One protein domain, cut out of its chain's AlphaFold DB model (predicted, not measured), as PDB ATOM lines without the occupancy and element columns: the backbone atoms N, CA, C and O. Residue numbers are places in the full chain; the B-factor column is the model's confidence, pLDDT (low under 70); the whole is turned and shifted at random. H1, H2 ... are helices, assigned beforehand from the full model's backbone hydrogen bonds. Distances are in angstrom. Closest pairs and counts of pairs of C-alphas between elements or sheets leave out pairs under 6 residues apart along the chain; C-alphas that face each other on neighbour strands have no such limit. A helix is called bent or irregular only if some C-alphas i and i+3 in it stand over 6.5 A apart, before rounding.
ATOM      1  N   LEU A   2      31.040 -29.095 -28.909       52.44
ATOM      2  CA  LEU A   2      30.733 -28.378 -30.168       52.44
ATOM      3  C   LEU A   2      29.988 -29.220 -31.225       52.44
ATOM      4  O   LEU A   2      29.214 -28.688 -32.015       52.44
ATOM      5  N   THR A   3      30.195 -30.536 -31.230       51.75
ATOM      6  CA  THR A   3      29.521 -31.473 -32.139       51.75
ATOM      7  C   THR A   3      28.029 -31.619 -31.842       51.75
ATOM      8  O   THR A   3      27.237 -31.530 -32.772       51.75
ATOM      9  N   SER A   4      27.635 -31.770 -30.574       58.03
ATOM     10  CA  SER A   4      26.229 -31.953 -30.163       58.03
ATOM     11  C   SER A   4      25.355 -30.750 -30.544       58.03
ATOM     12  O   SER A   4      24.329 -30.923 -31.198       58.03
ATOM     13  N   LEU A   5      25.824 -29.523 -30.278       60.06
ATOM     14  CA  LEU A   5      25.118 -28.307 -30.697       60.06
ATOM     15  C   LEU A   5      24.928 -28.260 -32.220       60.06
ATOM     16  O   LEU A   5      23.827 -28.009 -32.691       60.06
ATOM     17  N   LYS A   6      25.968 -28.571 -33.005       63.59
ATOM     18  CA  LYS A   6      25.883 -28.594 -34.476       63.59
ATOM     19  C   LYS A   6      24.829 -29.584 -34.989       63.59
ATOM     20  O   LYS A   6      24.118 -29.255 -35.935       63.59
ATOM     21  N   TYR A   7      24.732 -30.769 -34.389       62.50
ATOM     22  CA  TYR A   7      23.714 -31.756 -34.756       62.50
ATOM     23  C   TYR A   7      22.305 -31.299 -34.371       62.50
ATOM     24  O   TYR A   7      21.397 -31.438 -35.186       62.50
ATOM     25  N   LEU A   8      22.129 -30.670 -33.205       65.56
ATOM     26  CA  LEU A   8      20.849 -30.088 -32.796       65.56
ATOM     27  C   LEU A   8      20.368 -29.021 -33.797       65.56
ATOM     28  O   LEU A   8      19.243 -29.101 -34.283       65.56
ATOM     29  N   PHE A   9      21.253 -28.101 -34.201       68.06
ATOM     30  CA  PHE A   9      20.954 -27.098 -35.233       68.06
ATOM     31  C   PHE A   9      20.521 -27.740 -36.562       68.06
ATOM     32  O   PHE A   9      19.598 -27.262 -37.221       68.06
ATOM     33  N   GLN A  10      21.180 -28.828 -36.974       72.62
ATOM     34  CA  GLN A  10      20.799 -29.560 -38.186       72.62
ATOM     35  C   GLN A  10      19.438 -30.249 -38.036       72.62
ATOM     36  O   GLN A  10      18.626 -30.188 -38.960       72.62
ATOM     37  N   HIS A  11      19.179 -30.859 -36.880       72.38
ATOM     38  CA  HIS A  11      17.939 -31.565 -36.578       72.38
ATOM     39  C   HIS A  11      16.725 -30.621 -36.547       72.38
ATOM     40  O   HIS A  11      15.693 -30.904 -37.160       72.38
ATOM     41  N   GLU A  12      16.836 -29.470 -35.883       79.00
ATOM     42  CA  GLU A  12      15.755 -28.479 -35.809       79.00
ATOM     43  C   GLU A  12      15.471 -27.848 -37.181       79.00
ATOM     44  O   GLU A  12      14.312 -27.719 -37.579       79.00
ATOM     45  N   ASN A  13      16.512 -27.547 -37.966       81.00
ATOM     46  CA  ASN A  13      16.345 -27.033 -39.327       81.00
ATOM     47  C   ASN A  13      15.688 -28.067 -40.264       81.00
ATOM     48  O   ASN A  13      14.847 -27.715 -41.091       81.00
ATOM     49  N   ALA A  14      16.035 -29.352 -40.129       79.31
ATOM     50  CA  ALA A  14      15.363 -30.428 -40.855       79.31
ATOM     51  C   ALA A  14      13.889 -30.559 -40.435       79.31
ATOM     52  O   ALA A  14      13.022 -30.722 -41.292       79.31
ATOM     53  N   SER A  15      13.598 -30.410 -39.140       83.69
ATOM     54  CA  SER A  15      12.232 -30.450 -38.605       83.69
ATOM     55  C   SER A  15      11.358 -29.316 -39.154       83.69
ATOM     56  O   SER A  15      10.212 -29.564 -39.518       83.69
ATOM     57  N   ILE A  16      11.894 -28.096 -39.296       86.94
ATOM     58  CA  ILE A  16      11.170 -26.982 -39.941       86.94
ATOM     59  C   ILE A  16      10.860 -27.299 -41.405       86.94
ATOM     60  O   ILE A  16       9.726 -27.122 -41.837       86.94
ATOM     61  N   LYS A  17      11.842 -27.801 -42.164       84.88
ATOM     62  CA  LYS A  17      11.633 -28.158 -43.576       84.88
ATOM     63  C   LYS A  17      10.590 -29.257 -43.746       84.88
ATOM     64  O   LYS A  17       9.791 -29.201 -44.673       84.88
ATOM     65  N   MET A  18      10.591 -30.243 -42.852       86.19
ATOM     66  CA  MET A  18       9.588 -31.306 -42.854       86.19
ATOM     67  C   MET A  18       8.199 -30.759 -42.524       86.19
ATOM     68  O   MET A  18       7.223 -31.142 -43.160       86.19
ATOM     69  N   PHE A  19       8.105 -29.838 -41.563       88.69
ATOM     70  CA  PHE A  19       6.849 -29.166 -41.244       88.69
ATOM     71  C   PHE A  19       6.305 -28.389 -42.450       88.69
ATOM     72  O   PHE A  19       5.136 -28.547 -42.785       88.69
ATOM     73  N   ASP A  20       7.158 -27.644 -43.155       90.00
ATOM     74  CA  ASP A  20       6.778 -26.940 -44.387       90.00
ATOM     75  C   ASP A  20       6.278 -27.889 -45.473       90.00
ATOM     76  O   ASP A  20       5.189 -27.700 -46.013       90.00
ATOM     77  N   TYR A  21       7.010 -28.976 -45.712       89.12
ATOM     78  CA  TYR A  21       6.593 -30.002 -46.659       89.12
ATOM     79  C   TYR A  21       5.227 -30.616 -46.306       89.12
ATOM     80  O   TYR A  21       4.409 -30.853 -47.196       89.12
ATOM     81  N   LEU A  22       4.953 -30.867 -45.018       87.12
ATOM     82  CA  LEU A  22       3.667 -31.406 -44.565       87.12
ATOM     83  C   LEU A  22       2.516 -30.420 -44.770       87.12
ATOM     84  O   LEU A  22       1.430 -30.857 -45.156       87.12
ATOM     85  N   LEU A  23       2.747 -29.125 -44.524       88.06
ATOM     86  CA  LEU A  23       1.750 -28.080 -44.751       88.06
ATOM     87  C   LEU A  23       1.358 -28.000 -46.228       88.06
ATOM     88  O   LEU A  23       0.168 -27.975 -46.540       88.06
ATOM     89  N   GLU A  24       2.354 -28.015 -47.116       89.25
ATOM     90  CA  GLU A  24       2.164 -27.929 -48.565       89.25
ATOM     91  C   GLU A  24       1.519 -29.198 -49.139       89.25
ATOM     92  O   GLU A  24       0.518 -29.124 -49.849       89.25
ATOM     93  N   THR A  25       2.051 -30.376 -48.804       90.69
ATOM     94  CA  THR A  25       1.638 -31.650 -49.425       90.69
ATOM     95  C   THR A  25       0.226 -32.075 -49.019       90.69
ATOM     96  O   THR A  25      -0.465 -32.728 -49.797       90.69
ATOM     97  N   ASN A  26      -0.215 -31.709 -47.812       88.44
ATOM     98  CA  ASN A  26      -1.519 -32.113 -47.276       88.44
ATOM     99  C   ASN A  26      -2.546 -30.969 -47.257       88.44
ATOM    100  O   ASN A  26      -3.604 -31.120 -46.650       88.44
ATOM    101  N   ASN A  27      -2.239 -29.828 -47.885       87.69
ATOM    102  CA  ASN A  27      -3.085 -28.630 -47.902       87.69
ATOM    103  C   ASN A  27      -3.565 -28.186 -46.503       87.69
ATOM    104  O   ASN A  27      -4.703 -27.756 -46.312       87.69
ATOM    105  N   LEU A  28      -2.698 -28.311 -45.490       88.31
ATOM    106  CA  LEU A  28      -3.073 -28.052 -44.091       88.31
ATOM    107  C   LEU A  28      -3.285 -26.569 -43.798       88.31
ATOM    108  O   LEU A  28      -3.866 -26.241 -42.772       88.31
ATOM    109  N   ILE A  29      -2.826 -25.677 -44.678       89.06
ATOM    110  CA  ILE A  29      -3.018 -24.232 -44.523       89.06
ATOM    111  C   ILE A  29      -4.515 -23.895 -44.515       89.06
ATOM    112  O   ILE A  29      -4.966 -23.150 -43.649       89.06
ATOM    113  N   GLU A  30      -5.299 -24.497 -45.413       88.56
ATOM    114  CA  GLU A  30      -6.754 -24.314 -45.429       88.56
ATOM    115  C   GLU A  30      -7.410 -24.900 -44.174       88.56
ATOM    116  O   GLU A  30      -8.303 -24.286 -43.594       88.56
ATOM    117  N   GLU A  31      -6.947 -26.065 -43.711       90.44
ATOM    118  CA  GLU A  31      -7.457 -26.677 -42.479       90.44
ATOM    119  C   GLU A  31      -7.154 -25.819 -41.251       90.44
ATOM    120  O   GLU A  31      -7.991 -25.661 -40.364       90.44
ATOM    121  N   PHE A  32      -5.969 -25.219 -41.212       89.06
ATOM    122  CA  PHE A  32      -5.561 -24.317 -40.148       89.06
ATOM    123  C   PHE A  32      -6.469 -23.090 -40.121       89.06
ATOM    124  O   PHE A  32      -7.008 -22.768 -39.060       89.06
ATOM    125  N   ASP A  33      -6.738 -22.484 -41.277       89.88
ATOM    126  CA  ASP A  33      -7.656 -21.351 -41.368       89.88
ATOM    127  C   ASP A  33      -9.079 -21.728 -40.915       89.88
ATOM    128  O   ASP A  33      -9.696 -20.986 -40.145       89.88
ATOM    129  N   ARG A  34      -9.565 -22.935 -41.258       91.50
ATOM    130  CA  ARG A  34     -10.865 -23.452 -40.776       91.50
ATOM    131  C   ARG A  34     -10.965 -23.505 -39.250       91.50
ATOM    132  O   ARG A  34     -12.034 -23.228 -38.706       91.50
ATOM    133  N   TYR A  35      -9.874 -23.823 -38.554       92.81
ATOM    134  CA  TYR A  35      -9.814 -23.800 -37.085       92.81
ATOM    135  C   TYR A  35      -9.378 -22.445 -36.502       92.81
ATOM    136  O   TYR A  35      -9.215 -22.320 -35.287       92.81
ATOM    137  N   GLY A  36      -9.207 -21.416 -37.336       91.94
ATOM    138  CA  GLY A  36      -8.797 -20.076 -36.921       91.94
ATOM    139  C   GLY A  36      -7.306 -19.940 -36.595       91.94
ATOM    140  O   GLY A  36      -6.917 -18.961 -35.950       91.94
ATOM    141  N   LEU A  37      -6.483 -20.900 -37.025       91.12
ATOM    142  CA  LEU A  37      -5.026 -20.836 -36.967       91.12
ATOM    143  C   LEU A  37      -4.509 -20.009 -38.145       91.12
ATOM    144  O   LEU A  37      -4.757 -20.319 -39.305       91.12
ATOM    145  N   LYS A  38      -3.770 -18.948 -37.838       91.56
ATOM    146  CA  LYS A  38      -3.247 -17.981 -38.809       91.56
ATOM    147  C   LYS A  38      -1.775 -18.242 -39.109       91.56
ATOM    148  O   LYS A  38      -1.088 -18.948 -38.374       91.56
ATOM    149  N   ASP A  39      -1.224 -17.537 -40.091       91.31
ATOM    150  CA  ASP A  39       0.214 -17.574 -40.417       91.31
ATOM    151  C   ASP A  39       1.128 -17.274 -39.215       91.31
ATOM    152  O   ASP A  39       2.246 -17.789 -39.103       91.31
ATOM    153  N   GLN A  40       0.648 -16.460 -38.269       92.75
ATOM    154  CA  GLN A  40       1.352 -16.200 -37.010       92.75
ATOM    155  C   GLN A  40       1.505 -17.464 -36.152       92.75
ATOM    156  O   GLN A  40       2.499 -17.596 -35.443       92.75
ATOM    157  N   ASP A  41       0.556 -18.395 -36.216       91.62
ATOM    158  CA  ASP A  41       0.584 -19.668 -35.493       91.62
ATOM    159  C   ASP A  41       1.560 -20.654 -36.134       91.62
ATOM    160  O   ASP A  41       2.331 -21.298 -35.428       91.62
ATOM    161  N   ILE A  42       1.625 -20.682 -37.466       91.44
ATOM    162  CA  ILE A  42       2.654 -21.427 -38.210       91.44
ATOM    163  C   ILE A  42       4.046 -20.892 -37.854       91.44
ATOM    164  O   ILE A  42       4.959 -21.657 -37.539       91.44
ATOM    165  N   THR A  43       4.199 -19.565 -37.836       92.56
ATOM    166  CA  THR A  43       5.448 -18.899 -37.434       92.56
ATOM    167  C   THR A  43       5.819 -19.250 -35.993       92.56
ATOM    168  O   THR A  43       6.962 -19.605 -35.717       92.56
ATOM    169  N   PHE A  44       4.845 -19.226 -35.083       91.38
ATOM    170  CA  PHE A  44       5.030 -19.615 -33.687       91.38
ATOM    171  C   PHE A  44       5.499 -21.069 -33.537       91.38
ATOM    172  O   PHE A  44       6.438 -21.323 -32.786       91.38
ATOM    173  N   ILE A  45       4.906 -22.014 -34.272       89.69
ATOM    174  CA  ILE A  45       5.304 -23.431 -34.240       89.69
ATOM    175  C   ILE A  45       6.750 -23.599 -34.727       89.69
ATOM    176  O   ILE A  45       7.544 -24.269 -34.066       89.69
ATOM    177  N   LYS A  46       7.134 -22.945 -35.831       88.94
ATOM    178  CA  LYS A  46       8.521 -22.974 -36.328       88.94
ATOM    179  C   LYS A  46       9.513 -22.406 -35.313       88.94
ATOM    180  O   LYS A  46      10.568 -22.991 -35.095       88.94
ATOM    181  N   GLU A  47       9.161 -21.305 -34.654       88.88
ATOM    182  CA  GLU A  47       9.969 -20.704 -33.586       88.88
ATOM    183  C   GLU A  47      10.056 -21.583 -32.326       88.88
ATOM    184  O   GLU A  47      11.044 -21.528 -31.600       88.88
ATOM    185  N   MET A  48       9.040 -22.406 -32.047       85.62
ATOM    186  CA  MET A  48       9.098 -23.393 -30.966       85.62
ATOM    187  C   MET A  48       9.998 -24.583 -31.302       85.62
ATOM    188  O   MET A  48      10.612 -25.140 -30.387       85.62
ATOM    189  N   ILE A  49      10.047 -24.985 -32.577       82.44
ATOM    190  CA  ILE A  49      10.943 -26.035 -33.081       82.44
ATOM    191  C   ILE A  49      12.390 -25.544 -33.057       82.44
ATOM    192  O   ILE A  49      13.275 -26.295 -32.668       82.44
ATOM    193  N   TYR A  50      12.609 -24.288 -33.446       79.19
ATOM    194  CA  TYR A  50      13.918 -23.653 -33.500       79.19
ATOM    195  C   TYR A  50      13.933 -22.403 -32.627       79.19
ATOM    196  O   TYR A  50      13.688 -21.280 -33.081       79.19
ATOM    197  N   SER A  51      14.203 -22.614 -31.343       70.44
ATOM    198  CA  SER A  51      14.277 -21.521 -30.386       70.44
ATOM    199  C   SER A  51      15.701 -20.984 -30.340       70.44
ATOM    200  O   SER A  51      16.587 -21.598 -29.747       70.44
ATOM    201  N   VAL A  52      15.940 -19.824 -30.953       62.78
ATOM    202  CA  VAL A  52      17.234 -19.147 -30.807       62.78
ATOM    203  C   VAL A  52      17.309 -18.583 -29.387       62.78
ATOM    204  O   VAL A  52      16.429 -17.803 -29.011       62.78
ATOM    205  N   PRO A  53      18.326 -18.930 -28.578       54.06
ATOM    206  CA  PRO A  53      18.528 -18.278 -27.292       54.06
ATOM    207  C   PRO A  53      18.828 -16.799 -27.552       54.06
ATOM    208  O   PRO A  53      19.923 -16.432 -27.967       54.06
ATOM    209  N   GLY A  54      17.820 -15.945 -27.384       55.53
ATOM    210  CA  GLY A  54      17.987 -14.504 -27.516       55.53
ATOM    211  C   GLY A  54      18.906 -13.970 -26.419       55.53
ATOM    212  O   GLY A  54      18.908 -14.475 -25.297       55.53
ATOM    213  N   ASN A  55      19.635 -12.891 -26.706       52.22
ATOM    214  CA  ASN A  55      20.597 -12.271 -25.782       52.22
ATOM    215  C   ASN A  55      19.926 -11.501 -24.614       52.22
ATOM    216  O   ASN A  55      20.467 -10.525 -24.105       52.22
ATOM    217  N   GLY A  56      18.723 -11.909 -24.196       57.22
ATOM    218  CA  GLY A  56      17.985 -11.404 -23.031       57.22
ATOM    219  C   GLY A  56      17.373 -10.002 -23.158       57.22
ATOM    220  O   GLY A  56      16.412  -9.699 -22.449       57.22
ATOM    221  N   SER A  57      17.877  -9.150 -24.052       64.75
ATOM    222  CA  SER A  57      17.499  -7.731 -24.118       64.75
ATOM    223  C   SER A  57      16.347  -7.416 -25.078       64.75
ATOM    224  O   SER A  57      15.539  -6.533 -24.787       64.75
ATOM    225  N   GLU A  58      16.217  -8.146 -26.184       76.62
ATOM    226  CA  GLU A  58      15.275  -7.834 -27.267       76.62
ATOM    227  C   GLU A  58      14.323  -9.011 -27.544       76.62
ATOM    228  O   GLU A  58      14.642 -10.162 -27.248       76.62
ATOM    229  N   TRP A  59      13.105  -8.730 -28.022       85.31
ATOM    230  CA  TRP A  59      12.078  -9.739 -28.310       85.31
ATOM    231  C   TRP A  59      12.063 -10.044 -29.812       85.31
ATOM    232  O   TRP A  59      11.526  -9.266 -30.593       85.31
ATOM    233  N   TRP A  60      12.658 -11.173 -30.203       84.25
ATOM    234  CA  TRP A  60      12.914 -11.535 -31.608       84.25
ATOM    235  C   TRP A  60      11.804 -12.404 -32.210       84.25
ATOM    236  O   TRP A  60      11.710 -12.532 -33.431       84.25
ATOM    237  N   TYR A  61      10.965 -12.993 -31.355       88.31
ATOM    238  CA  TYR A  61       9.862 -13.852 -31.763       88.31
ATOM    239  C   TYR A  61       8.725 -13.042 -32.385       88.31
ATOM    240  O   TYR A  61       8.222 -12.078 -31.800       88.31
ATOM    241  N   LYS A  62       8.295 -13.472 -33.564       91.00
ATOM    242  CA  LYS A  62       7.207 -12.880 -34.343       91.00
ATOM    243  C   LYS A  62       5.905 -13.649 -34.168       91.00
ATOM    244  O   LYS A  62       4.837 -13.055 -34.299       91.00
ATOM    245  N   GLY A  63       5.974 -14.941 -33.839       90.94
ATOM    246  CA  GLY A  63       4.797 -15.789 -33.670       90.94
ATOM    247  C   GLY A  63       3.912 -15.370 -32.494       90.94
ATOM    248  O   GLY A  63       2.684 -15.474 -32.558       90.94
ATOM    249  N   ARG A  64       4.509 -14.853 -31.412       93.00
ATOM    250  CA  ARG A  64       3.789 -14.319 -30.245       93.00
ATOM    251  C   ARG A  64       4.460 -13.062 -29.692       93.00
ATOM    252  O   ARG A  64       5.671 -12.922 -29.785       93.00
ATOM    253  N   PRO A  65       3.700 -12.164 -29.041       91.81
ATOM    254  CA  PRO A  65       4.268 -11.024 -28.323       91.81
ATOM    255  C   PRO A  65       4.901 -11.444 -26.987       91.81
ATOM    256  O   PRO A  65       4.480 -12.430 -26.381       91.81
ATOM    257  N   ARG A  66       5.805 -10.613 -26.447       88.56
ATOM    258  CA  ARG A  66       6.523 -10.845 -25.173       88.56
ATOM    259  C   ARG A  66       5.622 -11.197 -23.985       88.56
ATOM    260  O   ARG A  66       6.000 -12.006 -23.145       88.56
ATOM    261  N   LYS A  67       4.398 -10.662 -23.926       91.50
ATOM    262  CA  LYS A  67       3.407 -11.017 -22.885       91.50
ATOM    263  C   LYS A  67       3.029 -12.509 -22.865       91.50
ATOM    264  O   LYS A  67       2.499 -12.989 -21.873       91.50
ATOM    265  N   LYS A  68       3.288 -13.236 -23.955       90.50
ATOM    266  CA  LYS A  68       3.085 -14.683 -24.099       90.50
ATOM    267  C   LYS A  68       4.413 -15.458 -24.143       90.50
ATOM    268  O   LYS A  68       4.442 -16.587 -24.619       90.50
ATOM    269  N   ALA A  69       5.505 -14.885 -23.628       87.12
ATOM    270  CA  ALA A  69       6.824 -15.523 -23.624       87.12
ATOM    271  C   ALA A  69       6.862 -16.878 -22.903       87.12
ATOM    272  O   ALA A  69       7.635 -17.753 -23.285       87.12
ATOM    273  N   PHE A  70       5.993 -17.075 -21.906       84.88
ATOM    274  CA  PHE A  70       5.867 -18.342 -21.183       84.88
ATOM    275  C   PHE A  70       5.561 -19.535 -22.105       84.88
ATOM    276  O   PHE A  70       5.940 -20.655 -21.783       84.88
ATOM    277  N   LEU A  71       4.950 -19.311 -23.275       86.88
ATOM    278  CA  LEU A  71       4.675 -20.373 -24.244       86.88
ATOM    279  C   LEU A  71       5.953 -20.973 -24.858       86.88
ATOM    280  O   LEU A  71       5.969 -22.152 -25.189       86.88
ATOM    281  N   TYR A  72       7.039 -20.198 -24.956       81.88
ATOM    282  CA  TYR A  72       8.326 -20.683 -25.471       81.88
ATOM    283  C   TYR A  72       9.196 -21.351 -24.392       81.88
ATOM    284  O   TYR A  72      10.170 -22.023 -24.724       81.88
ATOM    285  N   GLN A  73       8.863 -21.214 -23.097       75.44
ATOM    286  CA  GLN A  73       9.647 -21.814 -21.999       75.44
ATOM    287  C   GLN A  73       9.763 -23.336 -22.095       75.44
ATOM    288  O   GLN A  73      10.779 -23.890 -21.679       75.44
ATOM    289  N   VAL A  74       8.761 -24.008 -22.662       69.56
ATOM    290  CA  VAL A  74       8.789 -25.462 -22.876       69.56
ATOM    291  C   VAL A  74       9.938 -25.849 -23.814       69.56
ATOM    292  O   VAL A  74      10.707 -26.757 -23.502       69.56
ATOM    293  N   SER A  75      10.116 -25.112 -24.912       66.69
ATOM    294  CA  SER A  75      11.200 -25.341 -25.872       66.69
ATOM    295  C   SER A  75      12.576 -25.049 -25.273       66.69
ATOM    296  O   SER A  75      13.514 -25.810 -25.487       66.69
ATOM    297  N   PHE A  76      12.705 -23.994 -24.460       63.84
ATOM    298  CA  PHE A  76      13.980 -23.665 -23.812       63.84
ATOM    299  C   PHE A  76      14.443 -24.737 -22.821       63.84
ATOM    300  O   PHE A  76      15.613 -25.111 -22.834       63.84
ATOM    301  N   LYS A  77      13.526 -25.286 -22.013       61.97
ATOM    302  CA  LYS A  77      13.843 -26.390 -21.091       61.97
ATOM    303  C   LYS A  77      14.290 -27.650 -21.831       61.97
ATOM    304  O   LYS A  77      15.171 -28.359 -21.359       61.97
ATOM    305  N   LYS A  78      13.718 -27.924 -23.008       63.41
ATOM    306  CA  LYS A  78      14.150 -29.032 -23.869       63.41
ATOM    307  C   LYS A  78      15.593 -28.841 -24.347       63.41
ATOM    308  O   LYS A  78      16.373 -29.782 -24.252       63.41
ATOM    309  N   VAL A  79      15.958 -27.645 -24.814       61.34
ATOM    310  CA  VAL A  79      17.340 -27.336 -25.230       61.34
ATOM    311  C   VAL A  79      18.309 -27.463 -24.054       61.34
ATOM    312  O   VAL A  79      19.369 -28.060 -24.210       61.34
ATOM    313  N   GLU A  80      17.936 -26.976 -22.867       62.75
ATOM    314  CA  GLU A  80      18.742 -27.125 -21.650       62.75
ATOM    315  C   GLU A  80      19.020 -28.606 -21.343       62.75
ATOM    316  O   GLU A  80      20.178 -28.987 -21.195       62.75
ATOM    317  N   ILE A  81      17.986 -29.454 -21.360       61.72
ATOM    318  CA  ILE A  81      18.102 -30.900 -21.105       61.72
ATOM    319  C   ILE A  81      18.939 -31.607 -22.184       61.72
ATOM    320  O   ILE A  81      19.818 -32.398 -21.850       61.72
ATOM    321  N   LEU A  82      18.703 -31.316 -23.467       61.38
ATOM    322  CA  LEU A  82      19.441 -31.918 -24.589       61.38
ATOM    323  C   LEU A  82      20.898 -31.436 -24.670       61.38
ATOM    324  O   LEU A  82      21.746 -32.128 -25.225       61.38
ATOM    325  N   SER A  83      21.205 -30.262 -24.112       60.72
ATOM    326  CA  SER A  83      22.570 -29.731 -24.042       60.72
ATOM    327  C   SER A  83      23.423 -30.370 -22.940       60.72
ATOM    328  O   SER A  83      24.637 -30.138 -22.891       60.72
ATOM    329  N   LEU A  84      22.822 -31.181 -22.059       64.38
ATOM    330  CA  LEU A  84      23.543 -31.860 -20.989       64.38
ATOM    331  C   LEU A  84      24.500 -32.920 -21.560       64.38
ATOM    332  O   LEU A  84      24.112 -33.713 -22.416       64.38
ATOM    333  N   PRO A  85      25.734 -33.023 -21.032       56.59
ATOM    334  CA  PRO A  85      26.764 -33.927 -21.554       56.59
ATOM    335  C   PRO A  85      26.436 -35.421 -21.392       56.59
ATOM    336  O   PRO A  85      27.142 -36.256 -21.948       56.59
ATOM    337  N   TYR A  86      25.394 -35.755 -20.624       57.72
ATOM    338  CA  TYR A  86      24.920 -37.122 -20.396       57.72
ATOM    339  C   TYR A  86      23.869 -37.582 -21.412       57.72
ATOM    340  O   TYR A  86      23.575 -38.775 -21.474       57.72
ATOM    341  N   PHE A  87      23.290 -36.661 -22.190       53.72
ATOM    342  CA  PHE A  87      22.369 -37.021 -23.259       53.72
ATOM    343  C   PHE A  87      23.193 -37.410 -24.491       53.72
ATOM    344  O   PHE A  87      23.569 -36.579 -25.316       53.72
TER     345      PHE A  87
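This is residues 2 to 87 of the 113 residues of the protein "Deoxynucleoside triphosphate triphosphohydrolase SAMHD1" of Portunus trituberculatus (UniProt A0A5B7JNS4). One long helix, H1, makes the length of the model; at its last residue the chain turns through the short helix H2, and H3 folds back beside H1, running the opposite way. A wide loop of residues 50 to 65 then leads into the kinked helix H4, which runs beside H3, roughly its way, back towards the early part of H1; the centres of H1, H3 and H4 make a triangle, and the contacts between them are few. The printed part has 86 residues with four named helices, in the order H1, H2, H3, H4, and no named strand, and its class is all helix. It is only just loose, close to compact, with a radius of gyration of the C-alphas of 14.6 A, and its C-alphas span 43 by 31 by 17 A.

H1 is the longest helix, residues 2 to 25, and measures 35.0 A from its first C-alpha, at (30.733, -28.378, -30.168), to its last, at (1.638, -31.650, -49.425). After a tight link of 2 residues comes H2, residues 28 to 34, which measures 9.6 A. A second tight link, of 4 residues, leads to H3, residues 39 to 49, 15.5 A long, which begins with C-alpha 39 at (0.214, -17.574, -40.417). Residues 50 to 65 form a long link of 16 residues with no named element. H4, residues 66 to 82, measures 24.7 A and ends with C-alpha 82 at (19.441, -31.918, -24.589). H4 is irregular: C-alphas 67 and 70 are 7.9 A apart, against about 5 A in a regular helix. It also has a kink of 43 degrees near residue 73.

H1 and H2 are close but not clearly touching, and their closest C-alphas, those of Leu 23 and Ile 29, are 6.1 A apart. They run the same way at a steep tilt of 65 degrees. H1 touches H3 with its residues 12 to 16 alone; the closest C-alphas are those of Ile 16 and Lys 46, 6.0 A apart. H1 and H3 run opposite ways at a shallow tilt of 29 degrees, 13.4 A from centre to centre. H2 touches no helix, but H2 and H3 are near each other, with 6 pairs of C-alphas within 10 A. H3 and H4 only just touch, with 3 pairs of C-alphas within 8 A, and H4 does so with residues 72 to 75 alone. Their closest C-alphas, those of Met 48 and Ser 75, are 5.8 A apart. H3 and H4 run the same way at a shallow tilt of 29 degrees, where the line of the irregular H4 is a rough one. H1 and H4 are near each other, with 5 pairs of C-alphas within 10 A. H2 and H4 are apart. In H1, H2 and H3 every O i to N i+4 pair is within hydrogen-bond range; in H4 it is 7 of 13.

The two C-alphas farthest apart, those of Arg 34 and Pro 85, are 43.5 A apart, while the first and last printed C-alphas, those of Leu 2 and Phe 87, are 13.9 A apart. The printed part has no cut, and of its links the one from H3 to H4 is long. The mean pLDDT of the printed part is 78.3. It is under 70 in 28 residues, namely residues 2 to 9, 52 to 57 and 74 to 87, while H2 and H3 each have a mean of 90.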